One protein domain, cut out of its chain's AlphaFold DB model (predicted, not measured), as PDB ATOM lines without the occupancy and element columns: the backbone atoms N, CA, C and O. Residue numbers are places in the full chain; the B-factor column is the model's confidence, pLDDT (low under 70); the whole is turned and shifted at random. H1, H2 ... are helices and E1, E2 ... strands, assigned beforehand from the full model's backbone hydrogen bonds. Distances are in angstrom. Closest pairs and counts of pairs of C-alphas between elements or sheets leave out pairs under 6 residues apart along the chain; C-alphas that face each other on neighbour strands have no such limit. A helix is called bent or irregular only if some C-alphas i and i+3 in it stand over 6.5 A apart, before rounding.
ATOM      1  N   ASP A  73       0.963   7.627 -19.281       80.81
ATOM      2  CA  ASP A  73       1.346   6.907 -20.493       80.81
ATOM      3  C   ASP A  73       2.284   7.752 -21.367       80.81
ATOM      4  O   ASP A  73       1.993   8.915 -21.647       80.81
ATOM      5  N   HIS A  74       3.419   7.180 -21.769       75.31
ATOM      6  CA  HIS A  74       4.455   7.888 -22.526       75.31
ATOM      7  C   HIS A  74       3.970   8.307 -23.926       75.31
ATOM      8  O   HIS A  74       4.249   9.426 -24.358       75.31
ATOM      9  N   VAL A  75       3.200   7.461 -24.620       78.94
ATOM     10  CA  VAL A  75       2.680   7.772 -25.962       78.94
ATOM     11  C   VAL A  75       1.614   8.859 -25.872       78.94
ATOM     12  O   VAL A  75       1.712   9.873 -26.561       78.94
ATOM     13  N   SER A  76       0.656   8.720 -24.951       81.31
ATOM     14  CA  SER A  76      -0.339   9.758 -24.668       81.31
ATOM     15  C   SER A  76       0.310  11.083 -24.271       81.31
ATOM     16  O   SER A  76      -0.201  12.140 -24.625       81.31
ATOM     17  N   ARG A  77       1.438  11.051 -23.549       78.81
ATOM     18  CA  ARG A  77       2.176  12.255 -23.146       78.81
ATOM     19  C   ARG A  77       2.828  12.963 -24.329       78.81
ATOM     20  O   ARG A  77       2.772  14.187 -24.401       78.81
ATOM     21  N   LYS A  78       3.409  12.213 -25.269       77.44
ATOM     22  CA  LYS A  78       3.935  12.784 -26.515       77.44
ATOM     23  C   LYS A  78       2.821  13.402 -27.360       77.44
ATOM     24  O   LYS A  78       2.973  14.533 -27.807       77.44
ATOM     25  N   ILE A  79       1.691  12.705 -27.512       81.00
ATOM     26  CA  ILE A  79       0.503  13.229 -28.212       81.00
ATOM     27  C   ILE A  79       0.008  14.507 -27.530       81.00
ATOM     28  O   ILE A  79      -0.275  15.496 -28.193       81.00
ATOM     29  N   TYR A  80      -0.038  14.516 -26.201       83.25
ATOM     30  CA  TYR A  80      -0.425  15.687 -25.425       83.25
ATOM     31  C   TYR A  80       0.477  16.896 -25.683       83.25
ATOM     32  O   TYR A  80      -0.032  17.975 -25.952       83.25
ATOM     33  N   MET A  81       1.801  16.720 -25.661       79.50
ATOM     34  CA  MET A  81       2.728  17.811 -25.978       79.50
ATOM     35  C   MET A  81       2.611  18.287 -27.424       79.50
ATOM     36  O   MET A  81       2.641  19.488 -27.669       79.50
ATOM     37  N   PHE A  82       2.450  17.359 -28.369       80.88
ATOM     38  CA  PHE A  82       2.229  17.691 -29.774       80.88
ATOM     39  C   PHE A  82       0.996  18.588 -29.942       80.88
ATOM     40  O   PHE A  82       1.066  19.610 -30.610       80.88
ATOM     41  N   LEU A  83      -0.097  18.263 -29.247       80.38
ATOM     42  CA  LEU A  83      -1.352  19.022 -29.255       80.38
ATOM     43  C   LEU A  83      -1.306  20.347 -28.478       80.38
ATOM     44  O   LEU A  83      -2.282  21.093 -28.498       80.38
ATOM     45  N   LEU A  84      -0.215  20.639 -27.767       80.19
ATOM     46  CA  LEU A  84       0.008  21.939 -27.127       80.19
ATOM     47  C   LEU A  84       0.859  22.880 -27.988       80.19
ATOM     48  O   LEU A  84       0.809  24.090 -27.775       80.19
ATOM     49  N   ALA A  85       1.631  22.344 -28.935       73.50
ATOM     50  CA  ALA A  85       2.493  23.123 -29.812       73.50
ATOM     51  C   ALA A  85       1.708  23.716 -30.993       73.50
ATOM     52  O   ALA A  85       0.831  23.067 -31.566       73.50
ATOM     53  N   GLU A  86       2.037  24.940 -31.400       61.97
ATOM     54  CA  GLU A  86       1.530  25.509 -32.654       61.97
ATOM     55  C   GLU A  86       2.195  24.830 -33.868       61.97
ATOM     56  O   GLU A  86       3.373  24.470 -33.786       61.97
ATOM     57  N   PRO A  87       1.480  24.621 -34.996       69.75
ATOM     58  CA  PRO A  87       0.080  24.972 -35.285       69.75
ATOM     59  C   PRO A  87      -0.948  23.886 -34.890       69.75
ATOM     60  O   PRO A  87      -2.114  23.973 -35.261       69.75
ATOM     61  N   TYR A  88      -0.541  22.847 -34.157       71.25
ATOM     62  CA  TYR A  88      -1.364  21.666 -33.846       71.25
ATOM     63  C   TYR A  88      -2.276  21.840 -32.624       71.25
ATOM     64  O   TYR A  88      -2.982  20.905 -32.226       71.25
ATOM     65  N   ARG A  89      -2.255  23.030 -32.016       72.06
ATOM     66  CA  ARG A  89      -3.055  23.369 -30.845       72.06
ATOM     67  C   ARG A  89      -4.543  23.289 -31.166       72.06
ATOM     68  O   ARG A  89      -5.014  23.862 -32.142       72.06
ATOM     69  N   CYS A  90      -5.290  22.582 -30.323       76.50
ATOM     70  CA  CYS A  90      -6.726  22.393 -30.494       76.50
ATOM     71  C   CYS A  90      -7.547  23.158 -29.449       76.50
ATOM     72  O   CYS A  90      -7.103  23.358 -28.317       76.50
ATOM     73  N   ASP A  91      -8.780  23.531 -29.812       80.50
ATOM     74  CA  ASP A  91      -9.747  24.217 -28.938       80.50
ATOM     75  C   ASP A  91     -10.378  23.258 -27.912       80.50
ATOM     76  O   ASP A  91     -11.596  23.022 -27.865       80.50
ATOM     77  N   ILE A  92      -9.523  22.636 -27.107       81.69
ATOM     78  CA  ILE A  92      -9.873  21.770 -25.989       81.69
ATOM     79  C   ILE A  92      -9.136  22.307 -24.765       81.69
ATOM     80  O   ILE A  92      -7.922  22.486 -24.784       81.69
ATOM     81  N   LEU A  93      -9.878  22.553 -23.682       80.75
ATOM     82  CA  LEU A  93      -9.292  22.991 -22.416       80.75
ATOM     83  C   LEU A  93      -8.228  21.996 -21.946       80.75
ATOM     84  O   LEU A  93      -8.441  20.785 -22.002       80.75
ATOM     85  N   GLU A  94      -7.116  22.509 -21.430       77.25
ATOM     86  CA  GLU A  94      -5.931  21.715 -21.098       77.25
ATOM     87  C   GLU A  94      -6.241  20.522 -20.173       77.25
ATOM     88  O   GLU A  94      -5.812  19.397 -20.435       77.25
ATOM     89  N   ASP A  95      -7.053  20.735 -19.136       76.38
ATOM     90  CA  ASP A  95      -7.458  19.680 -18.199       76.38
ATOM     91  C   ASP A  95      -8.308  18.585 -18.858       76.38
ATOM     92  O   ASP A  95      -8.195  17.409 -18.508       76.38
ATOM     93  N   GLN A  96      -9.141  18.955 -19.837       81.38
ATOM     94  CA  GLN A  96      -9.911  17.990 -20.624       81.38
ATOM     95  C   GLN A  96      -8.987  17.216 -21.552       81.38
ATOM     96  O   GLN A  96      -9.078  15.992 -21.640       81.38
ATOM     97  N   LEU A  97      -8.066  17.924 -22.207       83.81
ATOM     98  CA  LEU A  97      -7.105  17.337 -23.123       83.81
ATOM     99  C   LEU A  97      -6.258  16.274 -22.411       83.81
ATOM    100  O   LEU A  97      -6.158  15.161 -22.922       83.81
ATOM    101  N   LYS A  98      -5.764  16.560 -21.193       83.50
ATOM    102  CA  LYS A  98      -5.023  15.609 -20.333       83.50
ATOM    103  C   LYS A  98      -5.781  14.305 -20.069       83.50
ATOM    104  O   LYS A  98      -5.163  13.243 -19.979       83.50
ATOM    105  N   GLU A  99      -7.101  14.349 -19.899       83.25
ATOM    106  CA  GLU A  99      -7.908  13.133 -19.725       83.25
ATOM    107  C   GLU A  99      -8.173  12.426 -21.059       83.25
ATOM    108  O   GLU A  99      -8.092  11.201 -21.117       83.25
ATOM    109  N   ILE A 100      -8.433  13.171 -22.138       86.94
ATOM    110  CA  ILE A 100      -8.762  12.613 -23.458       86.94
ATOM    111  C   ILE A 100      -7.576  11.856 -24.060       86.94
ATOM    112  O   ILE A 100      -7.765  10.742 -24.549       86.94
ATOM    113  N   VAL A 101      -6.354  12.395 -23.964       88.56
ATOM    114  CA  VAL A 101      -5.147  11.791 -24.568       88.56
ATOM    115  C   VAL A 101      -4.832  10.382 -24.056       88.56
ATOM    116  O   VAL A 101      -4.198   9.589 -24.748       88.56
ATOM    117  N   LYS A 102      -5.320  10.016 -22.863       88.06
ATOM    118  CA  LYS A 102      -5.183   8.656 -22.295       88.06
ATOM    119  C   LYS A 102      -5.913   7.594 -23.120       88.06
ATOM    120  O   LYS A 102      -5.648   6.394 -22.991       88.06
ATOM    121  N   TYR A 103      -6.874   8.045 -23.917       88.88
ATOM    122  CA  TYR A 103      -7.706   7.236 -24.790       88.88
ATOM    123  C   TYR A 103      -7.336   7.431 -26.257       88.88
ATOM    124  O   TYR A 103      -7.981   6.833 -27.112       88.88
ATOM    125  N   THR A 104      -6.325   8.246 -26.568       88.00
ATOM    126  CA  THR A 104      -5.901   8.472 -27.947       88.00
ATOM    127  C   THR A 104      -4.717   7.613 -28.333       88.00
ATOM    128  O   THR A 104      -3.819   7.384 -27.527       88.00
ATOM    129  N   HIS A 105      -4.693   7.211 -29.592       87.00
ATOM    130  CA  HIS A 105      -3.554   6.592 -30.246       87.00
ATOM    131  C   HIS A 105      -3.399   7.179 -31.648       87.00
ATOM    132  O   HIS A 105      -4.291   7.863 -32.155       87.00
ATOM    133  N   LEU A 106      -2.241   6.939 -32.250       84.88
ATOM    134  CA  LEU A 106      -1.959   7.335 -33.619       84.88
ATOM    135  C   LEU A 106      -2.159   6.145 -34.541       84.88
ATOM    136  O   LEU A 106      -1.584   5.082 -34.320       84.88
ATOM    137  N   GLU A 107      -2.940   6.354 -35.588       83.00
ATOM    138  CA  GLU A 107      -3.149   5.382 -36.651       83.00
ATOM    139  C   GLU A 107      -3.167   6.138 -37.980       83.00
ATOM    140  O   GLU A 107      -3.876   7.134 -38.127       83.00
ATOM    141  N   ASN A 108      -2.345   5.710 -38.943       80.00
ATOM    142  CA  ASN A 108      -2.261   6.322 -40.275       80.00
ATOM    143  C   ASN A 108      -2.117   7.858 -40.251       80.00
ATOM    144  O   ASN A 108      -2.831   8.566 -40.963       80.00
ATOM    145  N   LYS A 109      -1.202   8.376 -39.414       81.25
ATOM    146  CA  LYS A 109      -0.947   9.821 -39.224       81.25
ATOM    147  C   LYS A 109      -2.164  10.619 -38.725       81.25
ATOM    148  O   LYS A 109      -2.212  11.836 -38.876       81.25
ATOM    149  N   LYS A 110      -3.150   9.953 -38.121       84.44
ATOM    150  CA  LYS A 110      -4.333  10.580 -37.520       84.44
ATOM    151  C   LYS A 110      -4.437  10.205 -36.052       84.44
ATOM    152  O   LYS A 110      -4.104   9.090 -35.654       84.44
ATOM    153  N   ILE A 111      -4.927  11.146 -35.253       86.12
ATOM    154  CA  ILE A 111      -5.206  10.923 -33.836       86.12
ATOM    155  C   ILE A 111      -6.596  10.298 -33.727       86.12
ATOM    156  O   ILE A 111      -7.597  10.913 -34.099       86.12
ATOM    157  N   ILE A 112      -6.652   9.069 -33.224       87.62
ATOM    158  CA  ILE A 112      -7.887   8.303 -33.053       87.62
ATOM    159  C   ILE A 112      -8.164   8.108 -31.570       87.62
ATOM    160  O   ILE A 112      -7.267   7.843 -30.773       87.62
ATOM    161  N   VAL A 113      -9.434   8.241 -31.196       89.56
ATOM    162  CA  VAL A 113      -9.921   8.040 -29.831       89.56
ATOM    163  C   VAL A 113     -10.508   6.633 -29.691       89.56
ATOM    164  O   VAL A 113     -11.459   6.274 -30.384       89.56
ATOM    165  N   ASP A 114     -10.017   5.858 -28.727       90.12
ATOM    166  CA  ASP A 114     -10.607   4.583 -28.320       90.12
ATOM    167  C   ASP A 114     -11.841   4.814 -27.430       90.12
ATOM    168  O   ASP A 114     -11.784   4.896 -26.195       90.12
ATOM    169  N   PHE A 115     -13.005   4.892 -28.077       88.25
ATOM    170  CA  PHE A 115     -14.292   5.041 -27.399       88.25
ATOM    171  C   PHE A 115     -14.689   3.827 -26.551       88.25
ATOM    172  O   PHE A 115     -15.467   3.980 -25.603       88.25
ATOM    173  N   LYS A 116     -14.191   2.624 -26.865       89.12
ATOM    174  CA  LYS A 116     -14.542   1.397 -26.137       89.12
ATOM    175  C   LYS A 116     -13.857   1.398 -24.774       89.12
ATOM    176  O   LYS A 116     -14.532   1.232 -23.754       89.12
ATOM    177  N   LYS A 117     -12.550   1.672 -24.749       88.75
ATOM    178  CA  LYS A 117     -11.774   1.857 -23.515       88.75
ATOM    179  C   LYS A 117     -12.311   3.030 -22.702       88.75
ATOM    180  O   LYS A 117     -12.553   2.869 -21.507       88.75
ATOM    181  N   TYR A 118     -12.607   4.158 -23.353       88.69
ATOM    182  CA  TYR A 118     -13.219   5.316 -22.698       88.69
ATOM    183  C   TYR A 118     -14.537   4.969 -21.994       88.69
ATOM    184  O   TYR A 118     -14.728   5.274 -20.816       88.69
ATOM    185  N   SER A 119     -15.450   4.292 -22.697       87.69
ATOM    186  CA  SER A 119     -16.756   3.906 -22.155       87.69
ATOM    187  C   SER A 119     -16.623   2.977 -20.941       87.69
ATOM    188  O   SER A 119     -17.297   3.181 -19.926       87.69
ATOM    189  N   LYS A 120     -15.711   1.996 -21.010       89.12
ATOM    190  CA  LYS A 120     -15.435   1.059 -19.912       89.12
ATOM    191  C   LYS A 120     -14.900   1.781 -18.673       89.12
ATOM    192  O   LYS A 120     -15.435   1.594 -17.578       89.12
ATOM    193  N   ASP A 121     -13.904   2.645 -18.846       87.00
ATOM    194  CA  ASP A 121     -13.313   3.414 -17.747       87.00
ATOM    195  C   ASP A 121     -14.301   4.410 -17.144       87.00
ATOM    196  O   ASP A 121     -14.387   4.537 -15.921       87.00
ATOM    197  N   ARG A 122     -15.096   5.082 -17.986       85.19
ATOM    198  CA  ARG A 122     -16.149   5.996 -17.539       85.19
ATOM    199  C   ARG A 122     -17.177   5.267 -16.682       85.19
ATOM    200  O   ARG A 122     -17.533   5.779 -15.625       85.19
ATOM    201  N   LYS A 123     -17.618   4.069 -17.090       86.62
ATOM    202  CA  LYS A 123     -18.538   3.243 -16.292       86.62
ATOM    203  C   LYS A 123     -17.916   2.879 -14.943       86.62
ATOM    204  O   LYS A 123     -18.553   3.089 -13.919       86.62
ATOM    205  N   LYS A 124     -16.656   2.429 -14.926       88.06
ATOM    206  CA  LYS A 124     -15.942   2.090 -13.683       88.06
ATOM    207  C   LYS A 124     -15.815   3.292 -12.740       88.06
ATOM    208  O   LYS A 124     -16.088   3.161 -11.551       88.06
ATOM    209  N   ARG A 125     -15.433   4.466 -13.255       83.62
ATOM    210  CA  ARG A 125     -15.320   5.700 -12.457       83.62
ATOM    211  C   ARG A 125     -16.673   6.182 -11.942       83.62
ATOM    212  O   ARG A 125     -16.750   6.588 -10.791       83.62
ATOM    213  N   LEU A 126     -17.728   6.096 -12.756       84.19
ATOM    214  CA  LEU A 126     -19.100   6.378 -12.322       84.19
ATOM    215  C   LEU A 126     -19.519   5.445 -11.185       84.19
ATOM    216  O   LEU A 126     -19.987   5.927 -10.162       84.19
ATOM    217  N   SER A 127     -19.289   4.136 -11.313       84.38
ATOM    218  CA  SER A 127     -19.595   3.173 -10.251       84.38
ATOM    219  C   SER A 127     -18.838   3.479  -8.956       84.38
ATOM    220  O   SER A 127     -19.453   3.525  -7.896       84.38
ATOM    221  N   LEU A 128     -17.534   3.762  -9.032       84.44
ATOM    222  CA  LEU A 128     -16.738   4.158  -7.863       84.44
ATOM    223  C   LEU A 128     -17.239   5.461  -7.230       84.44
ATOM    224  O   LEU A 128     -17.289   5.569  -6.007       84.44
ATOM    225  N   SER A 129     -17.638   6.436  -8.049       81.25
ATOM    226  CA  SER A 129     -18.205   7.694  -7.562       81.25
ATOM    227  C   SER A 129     -19.546   7.484  -6.866       81.25
ATOM    228  O   SER A 129     -19.778   8.096  -5.829       81.25
ATOM    229  N   MET A 130     -20.407   6.609  -7.392       82.31
ATOM    230  CA  MET A 130     -21.680   6.263  -6.752       82.31
ATOM    231  C   MET A 130     -21.451   5.565  -5.409       82.31
ATOM    232  O   MET A 130     -22.070   5.944  -4.423       82.31
ATOM    233  N   ILE A 131     -20.519   4.608  -5.341       85.44
ATOM    234  CA  ILE A 131     -20.146   3.946  -4.078       85.44
ATOM    235  C   ILE A 131     -19.618   4.972  -3.069       85.44
ATOM    236  O   ILE A 131     -20.047   4.986  -1.920       85.44
ATOM    237  N   SER A 132     -18.728   5.868  -3.504       82.31
ATOM    238  CA  SER A 132     -18.167   6.914  -2.639       82.31
ATOM    239  C   SER A 132     -19.250   7.862  -2.121       82.31
ATOM    240  O   SER A 132     -19.228   8.234  -0.953       82.31
ATOM    241  N   LEU A 133     -20.224   8.213  -2.966       81.12
ATOM    242  CA  LEU A 133     -21.363   9.043  -2.580       81.12
ATOM    243  C   LEU A 133     -22.248   8.336  -1.544       81.12
ATOM    244  O   LEU A 133     -22.624   8.954  -0.556       81.12
ATOM    245  N   VAL A 134     -22.523   7.040  -1.717       83.81
ATOM    246  CA  VAL A 134     -23.280   6.246  -0.735       83.81
ATOM    247  C   VAL A 134     -22.544   6.182   0.605       83.81
ATOM    248  O   VAL A 134     -23.142   6.462   1.641       83.81
ATOM    249  N   LEU A 135     -21.239   5.890   0.601       83.94
ATOM    250  CA  LEU A 135     -20.422   5.863   1.821       83.94
ATOM    251  C   LEU A 135     -20.385   7.227   2.520       83.94
ATOM    252  O   LEU A 135     -20.463   7.302   3.748       83.94
ATOM    253  N   MET A 136     -20.304   8.308   1.744       81.69
ATOM    254  CA  MET A 136     -20.363   9.667   2.265       81.69
ATOM    255  C   MET A 136     -21.723   9.949   2.911       81.69
ATOM    256  O   MET A 136     -21.753  10.433   4.036       81.69
ATOM    257  N   LEU A 137     -22.838   9.598   2.264       80.19
ATOM    258  CA  LEU A 137     -24.182   9.776   2.827       80.19
ATOM    259  C   LEU A 137     -24.382   8.987   4.128       80.19
ATOM    260  O   LEU A 137     -24.932   9.531   5.083       80.19
ATOM    261  N   ILE A 138     -23.886   7.747   4.203       84.50
ATOM    262  CA  ILE A 138     -23.903   6.948   5.440       84.50
ATOM    263  C   ILE A 138     -23.093   7.655   6.534       84.50
ATOM    264  O   ILE A 138     -23.572   7.816   7.653       84.50
ATOM    265  N   SER A 139     -21.893   8.136   6.203       80.31
ATOM    266  CA  SER A 139     -21.028   8.847   7.154       80.31
ATOM    267  C   SER A 139     -21.677  10.137   7.661       80.31
ATOM    268  O   SER A 139     -21.624  10.428   8.852       80.31
ATOM    269  N   ILE A 140     -22.342  10.881   6.772       81.31
ATOM    270  CA  ILE A 140     -23.111  12.085   7.103       81.31
ATOM    271  C   ILE A 140     -24.254  11.740   8.057       81.31
ATOM    272  O   ILE A 140     -24.427  12.417   9.066       81.31
ATOM    273  N   PHE A 141     -25.015  10.686   7.764       81.31
ATOM    274  CA  PHE A 141     -26.132  10.251   8.598       81.31
ATOM    275  C   PHE A 141     -25.676   9.873  10.012       81.31
ATOM    276  O   PHE A 141     -26.261  10.332  10.997       81.31
ATOM    277  N   VAL A 142     -24.590   9.101  10.116       83.75
ATOM    278  CA  VAL A 142     -23.969   8.753  11.400       83.75
ATOM    279  C   VAL A 142     -23.528  10.025  12.120       83.75
ATOM    280  O   VAL A 142     -23.921  10.249  13.258       83.75
ATOM    281  N   PHE A 143     -22.794  10.913  11.449       81.25
ATOM    282  CA  PHE A 143     -22.283  12.145  12.052       81.25
ATOM    283  C   PHE A 143     -23.402  13.067  12.562       81.25
ATOM    284  O   PHE A 143     -23.351  13.536  13.698       81.25
ATOM    285  N   ILE A 144     -24.456  13.278  11.768       80.31
ATOM    286  CA  ILE A 144     -25.629  14.082  12.146       80.31
ATOM    287  C   ILE A 144     -26.350  13.484  13.359       80.31
ATOM    288  O   ILE A 144     -26.866  14.236  14.186       80.31
ATOM    289  N   SER A 145     -26.386  12.157  13.482       82.19
ATOM    290  CA  SER A 145     -27.027  11.471  14.611       82.19
ATOM    291  C   SER A 145     -26.339  11.764  15.949       82.19
ATOM    292  O   SER A 145     -27.017  11.819  16.969       82.19
ATOM    293  N   TYR A 146     -25.029  12.034  15.933       82.44
ATOM    294  CA  TYR A 146     -24.236  12.394  17.118       82.44
ATOM    295  C   TYR A 146     -23.943  13.900  17.233       82.44
ATOM    296  O   TYR A 146     -23.258  14.330  18.161       82.44
ATOM    297  N   THR A 147     -24.438  14.720  16.301       80.81
ATOM    298  CA  THR A 147     -24.232  16.174  16.331       80.81
ATOM    299  C   THR A 147     -25.245  16.829  17.280       80.81
ATOM    300  O   THR A 147     -26.445  16.563  17.145       80.81
ATOM    301  N   PRO A 148     -24.815  17.726  18.190       83.94
ATOM    302  CA  PRO A 148     -25.723  18.518  19.021       83.94
ATOM    303  C   PRO A 148     -26.764  19.267  18.178       83.94
ATOM    304  O   PRO A 148     -26.457  19.742  17.081       83.94
ATOM    305  N   SER A 149     -27.988  19.408  18.691       79.62
ATOM    306  CA  SER A 149     -29.116  20.051  17.992       79.62
ATOM    307  C   SER A 149     -28.772  21.443  17.447       79.62
ATOM    308  O   SER A 149     -29.144  21.766  16.319       79.62
ATOM    309  N   GLU A 150     -27.988  22.218  18.196       79.06
ATOM    310  CA  GLU A 150     -27.535  23.574  17.858       79.06
ATOM    311  C   GLU A 150     -26.644  23.637  16.603       79.06
ATOM    312  O   GLU A 150     -26.696  24.605  15.848       79.06
ATOM    313  N   LEU A 151     -25.852  22.590  16.339       75.50
ATOM    314  CA  LEU A 151     -24.904  22.523  15.215       75.50
ATOM    315  C   LEU A 151     -25.419  21.671  14.049       75.50
ATOM    316  O   LEU A 151     -24.759  21.550  13.009       75.50
ATOM    317  N   LYS A 152     -26.595  21.058  14.204       76.06
ATOM    318  CA  LYS A 152     -27.135  20.074  13.262       76.06
ATOM    319  C   LYS A 152     -27.421  20.695  11.897       76.06
ATOM    320  O   LYS A 152     -27.023  20.145  10.871       76.06
ATOM    321  N   LEU A 153     -28.028  21.882  11.885       73.44
ATOM    322  CA  LEU A 153     -28.383  22.595  10.657       73.44
ATOM    323  C   LEU A 153     -27.137  23.051   9.873       73.44
ATOM    324  O   LEU A 153     -27.034  22.796   8.673       73.44
ATOM    325  N   SER A 154     -26.152  23.662  10.542       73.12
ATOM    326  CA  SER A 154     -24.892  24.090   9.909       73.12
ATOM    327  C   SER A 154     -24.097  22.915   9.345       73.12
ATOM    328  O   SER A 154     -23.512  23.011   8.267       73.12
ATOM    329  N   THR A 155     -24.115  21.784  10.049       74.50
ATOM    330  CA  THR A 155     -23.446  20.551   9.625       74.50
ATOM    331  C   THR A 155     -24.069  19.992   8.346       74.50
ATOM    332  O   THR A 155     -23.345  19.662   7.407       74.50
ATOM    333  N   ILE A 156     -25.405  19.965   8.259       76.56
ATOM    334  CA  ILE A 156     -26.129  19.556   7.045       76.56
ATOM    335  C   ILE A 156     -25.743  20.442   5.854       76.56
ATOM    336  O   ILE A 156     -25.411  19.923   4.786       76.56
ATOM    337  N   TYR A 157     -25.720  21.766   6.032       75.62
ATOM    338  CA  TYR A 157     -25.338  22.688   4.958       75.62
ATOM    339  C   TYR A 157     -23.889  22.494   4.495       75.62
ATOM    340  O   TYR A 157     -23.639  22.455   3.289       75.62
ATOM    341  N   CYS A 158     -22.940  22.308   5.419       76.38
ATOM    342  CA  CYS A 158     -21.550  21.999   5.072       76.38
ATOM    343  C   CYS A 158     -21.454  20.743   4.198       76.38
ATOM    344  O   CYS A 158     -20.775  20.749   3.169       76.38
ATOM    345  N   PHE A 159     -22.173  19.681   4.559       78.56
ATOM    346  CA  PHE A 159     -22.167  18.448   3.783       78.56
ATOM    347  C   PHE A 159     -22.850  18.573   2.423       78.56
ATOM    348  O   PHE A 159     -22.341  18.019   1.446       78.56
ATOM    349  N   MET A 160     -23.947  19.330   2.318       75.94
ATOM    350  CA  MET A 160     -24.558  19.634   1.020       75.94
ATOM    351  C   MET A 160     -23.559  20.317   0.083       75.94
ATOM    352  O   MET A 160     -23.416  19.902  -1.064       75.94
ATOM    353  N   ILE A 161     -22.807  21.300   0.581       76.75
ATOM    354  CA  ILE A 161     -21.826  22.040  -0.223       76.75
ATOM    355  C   ILE A 161     -20.671  21.142  -0.666       76.75
ATOM    356  O   ILE A 161     -20.295  21.159  -1.838       76.75
ATOM    357  N   ILE A 162     -20.135  20.321   0.242       78.62
ATOM    358  CA  ILE A 162     -19.085  19.347  -0.092       78.62
ATOM    359  C   ILE A 162     -19.581  18.381  -1.175       78.62
ATOM    360  O   ILE A 162     -18.855  18.089  -2.128       78.62
ATOM    361  N   THR A 163     -20.830  17.927  -1.062       77.06
ATOM    362  CA  THR A 163     -21.452  17.011  -2.022       77.06
ATOM    363  C   THR A 163     -21.610  17.666  -3.394       77.06
ATOM    364  O   THR A 163     -21.181  17.089  -4.394       77.06
ATOM    365  N   GLU A 164     -22.154  18.884  -3.461       73.25
ATOM    366  CA  GLU A 164     -22.332  19.612  -4.723       73.25
ATOM    367  C   GLU A 164     -20.996  19.917  -5.410       73.25
ATOM    368  O   GLU A 164     -20.851  19.671  -6.610       73.25
ATOM    369  N   LEU A 165     -19.993  20.386  -4.659       76.06
ATOM    370  CA  LEU A 165     -18.649  20.638  -5.184       76.06
ATOM    371  C   LEU A 165     -18.004  19.370  -5.744       76.06
ATOM    372  O   LEU A 165     -17.422  19.390  -6.831       76.06
ATOM    373  N   SER A 166     -18.130  18.259  -5.017       73.00
ATOM    374  CA  SER A 166     -17.592  16.966  -5.443       73.00
ATOM    375  C   SER A 166     -18.256  16.493  -6.736       73.00
ATOM    376  O   SER A 166     -17.583  15.979  -7.634       73.00
ATOM    377  N   TRP A 167     -19.564  16.722  -6.871       73.62
ATOM    378  CA  TRP A 167     -20.322  16.363  -8.066       73.62
ATOM    379  C   TRP A 167     -19.941  17.224  -9.270       73.62
ATOM    380  O   TRP A 167     -19.666  16.694 -10.347       73.62
ATOM    381  N   LEU A 168     -19.843  18.544  -9.086       72.75
ATOM    382  CA  LEU A 168     -19.389  19.471 -10.124       72.75
ATOM    383  C   LEU A 168     -17.982  19.117 -10.610       72.75
ATOM    384  O   LEU A 168     -17.751  19.046 -11.817       72.75
ATOM    385  N   TRP A 169     -17.064  18.818  -9.689       73.31
ATOM    386  CA  TRP A 169     -15.710  18.394 -10.031       73.31
ATOM    387  C   TRP A 169     -15.700  17.086 -10.833       73.31
ATOM    388  O   TRP A 169     -15.011  16.983 -11.849       73.31
ATOM    389  N   PHE A 170     -16.510  16.102 -10.432       69.25
ATOM    390  CA  PHE A 170     -16.630  14.830 -11.143       69.25
ATOM    391  C   PHE A 170     -17.191  15.002 -12.566       69.25
ATOM    392  O   PHE A 170     -16.642  14.442 -13.519       69.25
ATOM    393  N   TYR A 171     -18.246  15.808 -12.728       67.00
ATOM    394  CA  TYR A 171     -18.848  16.102 -14.033       67.00
ATOM    395  C   TYR A 171     -17.927  16.903 -14.943       67.00
ATOM    396  O   TYR A 171     -17.923  16.684 -16.156       67.00
ATOM    397  N   TYR A 172     -17.147  17.820 -14.373       68.56
ATOM    398  CA  TYR A 172     -16.182  18.585 -15.141       68.56
ATOM    399  C   TYR A 172     -15.045  17.687 -15.623       68.56
ATOM    400  O   TYR A 172     -14.645  17.782 -16.773       68.56
ATOM    401  N   LYS A 173     -14.561  16.754 -14.797       71.31
ATOM    402  CA  LYS A 173     -13.396  15.919 -15.124       71.31
ATOM    403  C   LYS A 173     -13.651  14.832 -16.178       71.31
ATOM    404  O   LYS A 173     -12.705  14.374 -16.813       71.31
ATOM    405  N   LEU A 174     -14.894  14.375 -16.351       73.12
ATOM    406  CA  LEU A 174     -15.240  13.281 -17.268       73.12
ATOM    407  C   LEU A 174     -16.210  13.749 -18.362       73.12
ATOM    408  O   LEU A 174     -17.413  13.851 -18.097       73.12
ATOM    409  N   PRO A 175     -15.743  13.962 -19.610       79.69
ATOM    410  CA  PRO A 175     -16.618  14.403 -20.685       79.69
ATOM    411  C   PRO A 175     -17.812  13.459 -20.881       79.69
ATOM    412  O   PRO A 175     -17.721  12.229 -20.841       79.69
ATOM    413  N   ASN A 176     -18.999  14.000 -21.125       83.31
ATOM    414  CA  ASN A 176     -20.115  13.141 -21.509       83.31
ATOM    415  C   ASN A 176     -19.870  12.533 -22.910       83.31
ATOM    416  O   ASN A 176     -18.988  12.960 -23.657       83.31
ATOM    417  N   LYS A 177     -20.661  11.521 -23.288       83.31
ATOM    418  CA  LYS A 177     -20.507  10.832 -24.584       83.31
ATOM    419  C   LYS A 177     -20.571  11.802 -25.775       83.31
ATOM    420  O   LYS A 177     -19.869  11.591 -26.756       83.31
ATOM    421  N   LYS A 178     -21.390  12.859 -25.681       86.56
ATOM    422  CA  LYS A 178     -21.542  13.887 -26.723       86.56
ATOM    423  C   LYS A 178     -20.271  14.735 -26.868       86.56
ATOM    424  O   LYS A 178     -19.735  14.813 -27.964       86.56
ATOM    425  N   LYS A 179     -19.750  15.282 -25.766       87.31
ATOM    426  CA  LYS A 179     -18.505  16.064 -25.741       87.31
ATOM    427  C   LYS A 179     -17.299  15.235 -26.166       87.31
ATOM    428  O   LYS A 179     -16.469  15.726 -26.910       87.31
ATOM    429  N   MET A 180     -17.221  13.966 -25.762       88.38
ATOM    430  CA  MET A 180     -16.124  13.096 -26.196       88.38
ATOM    431  C   MET A 180     -16.111  12.897 -27.718       88.38
ATOM    432  O   MET A 180     -15.040  12.864 -28.313       88.38
ATOM    433  N   LYS A 181     -17.287  12.784 -28.353       87.94
ATOM    434  CA  LYS A 181     -17.386  12.737 -29.820       87.94
ATOM    435  C   LYS A 181     -16.919  14.046 -30.451       87.94
ATOM    436  O   LYS A 181     -16.064  14.006 -31.320       87.94
ATOM    437  N   GLU A 182     -17.398  15.180 -29.944       90.31
ATOM    438  CA  GLU A 182     -16.966  16.503 -30.410       90.31
ATOM    439  C   GLU A 182     -15.439  16.672 -30.317       90.31
ATOM    440  O   GLU A 182     -14.798  17.132 -31.257       90.31
ATOM    441  N   TYR A 183     -14.835  16.250 -29.205       89.81
ATOM    442  CA  TYR A 183     -13.387  16.287 -29.026       89.81
ATOM    443  C   TYR A 183     -12.650  15.341 -29.969       89.81
ATOM    444  O   TYR A 183     -11.634  15.732 -30.536       89.81
ATOM    445  N   ALA A 184     -13.159  14.129 -30.186       87.75
ATOM    446  CA  ALA A 184     -12.579  13.211 -31.160       87.75
ATOM    447  C   ALA A 184     -12.622  13.784 -32.581       87.75
ATOM    448  O   ALA A 184     -11.636  13.683 -33.307       87.75
ATOM    449  N   ASP A 185     -13.726  14.431 -32.957       88.38
ATOM    450  CA  ASP A 185     -13.867  15.071 -34.264       88.38
ATOM    451  C   ASP A 185     -12.880  16.235 -34.422       88.38
ATOM    452  O   ASP A 185     -12.265  16.371 -35.480       88.38
ATOM    453  N   LYS A 186     -12.664  17.036 -33.367       88.38
ATOM    454  CA  LYS A 186     -11.627  18.084 -33.349       88.38
ATOM    455  C   LYS A 186     -10.226  17.493 -33.506       88.38
ATOM    456  O   LYS A 186      -9.468  17.961 -34.348       88.38
ATOM    457  N   LEU A 187      -9.899  16.443 -32.752       88.19
ATOM    458  CA  LEU A 187      -8.589  15.785 -32.814       88.19
ATOM    459  C   LEU A 187      -8.324  15.125 -34.171       88.19
ATOM    460  O   LEU A 187      -7.197  15.147 -34.653       88.19
ATOM    461  N   ARG A 188      -9.357  14.585 -34.824       85.25
ATOM    462  CA  ARG A 188      -9.242  13.933 -36.136       85.25
ATOM    463  C   ARG A 188      -8.921  14.906 -37.275       85.25
ATOM    464  O   ARG A 188      -8.408  14.471 -38.303       85.25
ATOM    465  N   ARG A 189      -9.247  16.193 -37.116       85.75
ATOM    466  CA  ARG A 189      -8.938  17.250 -38.099       85.75
ATOM    467  C   ARG A 189      -7.470  17.667 -38.082       85.75
ATOM    468  O   ARG A 189      -7.030  18.327 -39.013       85.75
ATOM    469  N   ILE A 190      -6.734  17.300 -37.037       84.19
ATOM    470  CA  ILE A 190      -5.325  17.644 -36.881       84.19
ATOM    471  C   ILE A 190      -4.509  16.664 -37.717       84.19
ATOM    472  O   ILE A 190      -4.594  15.449 -37.519       84.19
ATOM    473  N   ASP A 191      -3.718  17.195 -38.646       79.69
ATOM    474  CA  ASP A 191      -2.736  16.391 -39.360       79.69
ATOM    475  C   ASP A 191      -1.583  16.040 -38.411       79.69
ATOM    476  O   ASP A 191      -0.844  16.914 -37.962       79.69
ATOM    477  N   ALA A 192      -1.441  14.753 -38.084       79.62
ATOM    478  CA  ALA A 192      -0.357  14.260 -37.241       79.62
ATOM    479  C   ALA A 192       0.824  13.727 -38.071       79.62
ATOM    480  O   ALA A 192       1.653  12.981 -37.555       79.62
ATOM    481  N   SER A 193       0.931  14.111 -39.349       75.31
ATOM    482  CA  SER A 193       2.074  13.786 -40.211       75.31
ATOM    483  C   SER A 193       3.423  14.253 -39.643       75.31
ATOM    484  O   SER A 193       4.437  13.594 -39.871       75.31
ATOM    485  N   GLY A 194       3.426  15.345 -38.869       67.25
ATOM    486  CA  GLY A 194       4.600  15.888 -38.179       67.25
ATOM    487  C   GLY A 194       4.967  15.192 -36.861       67.25
ATOM    488  O   GLY A 194       5.977  15.547 -36.256       67.25
ATOM    489  N   PHE A 195       4.177  14.219 -36.398       71.88
ATOM    490  CA  PHE A 195       4.445  13.505 -35.152       71.88
ATOM    491  C   PHE A 195       5.604  12.502 -35.329       71.88
ATOM    492  O   PHE A 195       5.480  11.548 -36.098       71.88
ATOM    493  N   LYS A 196       6.721  12.713 -34.613       59.97
ATOM    494  CA  LYS A 196       7.925  11.855 -34.596       59.97
ATOM    495  C   LYS A 196       8.271  11.387 -33.179       59.97
ATOM    496  O   LYS A 196       8.188  12.203 -32.233       59.97
TER     497      LYS A 196
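Overview. This is residues 73 to 196 of the 196 residues of an uncharacterized protein of Xenorhabdus bovienii (UniProt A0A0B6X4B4). The model is a long helical hairpin with a small head at one end: H3 runs out from the head, H4 folds back along it, and the head holds the two-stranded hairpin E1 and E2 with the shorter helices H1, H2 and H5. In the head H1 packs on E1 and on H2, H5 packs on E2, and H2 sits where the head meets the long hairpin; H3 and H4 pack loosely, with few contacts, in the half of H3 that lies toward their turn. The printed part has 124 residues with five named helices and two named strands, in the order H1, H2, E1, E2, H3, H4, H5; the sheet, in the order E1 - E2, is antiparallel, and the class is mostly helix. The whole is loose, with a radius of gyration of the C-alphas of 20.1 A, and its outline is a rod of 66 by 27 by 26 A.

Along the chain. E1 is residues 104 to 107 and E2 is residues 110 to 113, 9.6 A and 9.8 A from first to last C-alpha. Before them come H1, residues 74 to 82, 12.4 A long, and H2, residues 94 to 103, 15.0 A long. C-alpha 74 stands at (4.455, 7.888, -22.526). After E2 comes H3, residues 115 to 145, the longest helix at 44.4 A, which ends with C-alpha 145 at (-27.027, 11.471, 14.611). H4 is residues 149 to 173, 36.9 A long; it is irregular, with C-alphas 150 and 153 7.3 A apart. H5 is residues 177 to 188, 16.4 A long, and ends with C-alpha 188 at (-9.242, 13.933, -36.136).

Arrangement. E1 and E2 form an antiparallel hairpin, with 141 degrees between their directions. N 105 and O 112 are 2.9 A apart, and N 107 and O 110 are 3.0 A apart, both within hydrogen-bond range. The closest C-alphas of H1 and E1 are those of Ser 76 and Thr 104, 6.6 A apart. The closest of E2 and H5 are those of Ile 111 and Arg 188, 5.5 A apart. H1 and H5 are apart. H1 and H2 form a helical hairpin and touch, closest at the C-alphas of Ser 76 and Val 101, 5.2 A, at a steep tilt of 42 degrees, opposite ways. H2 and H5 are close but not clearly touching, with the C-alphas of Ile 100 and Met 180 7.9 A apart. H2 and H3 only just touch, only at their ends, with 3 pairs of C-alphas within 8 A; the closest are Tyr 103 and Tyr 118, 6.2 A. H4 only just touches H2, also with 3 pairs and with residue 173 alone, closest to Gln 96 at 6.8 A between C-alphas. H3 and H4 form a helical hairpin at a shallow tilt of 5 degrees, opposite ways; they touch through residues 133 to 144 and 152 to 163, closest at the C-alphas of Ile 144 and Lys 152, 6.3 A. H3 and H5 are near each other, with 8 pairs of C-alphas within 10 A. Every O i to N i+4 pair is within hydrogen-bond range in H1, H3 and H5; the counts are 3 of 6 in H2 and 19 of 21 in H4.

Size, cuts and confidence. The two C-alphas farthest apart are those of Ser 149 and Ser 193, 66.3 A. The printed part has no cut and ends at residue 196, the chain's last. The link from H1 to H2, 11 residues, is long; the other links are tight. The mean pLDDT of the printed part is 80.8, and it is under 70 at residues 86 to 87, 170 to 172, 194 and 196.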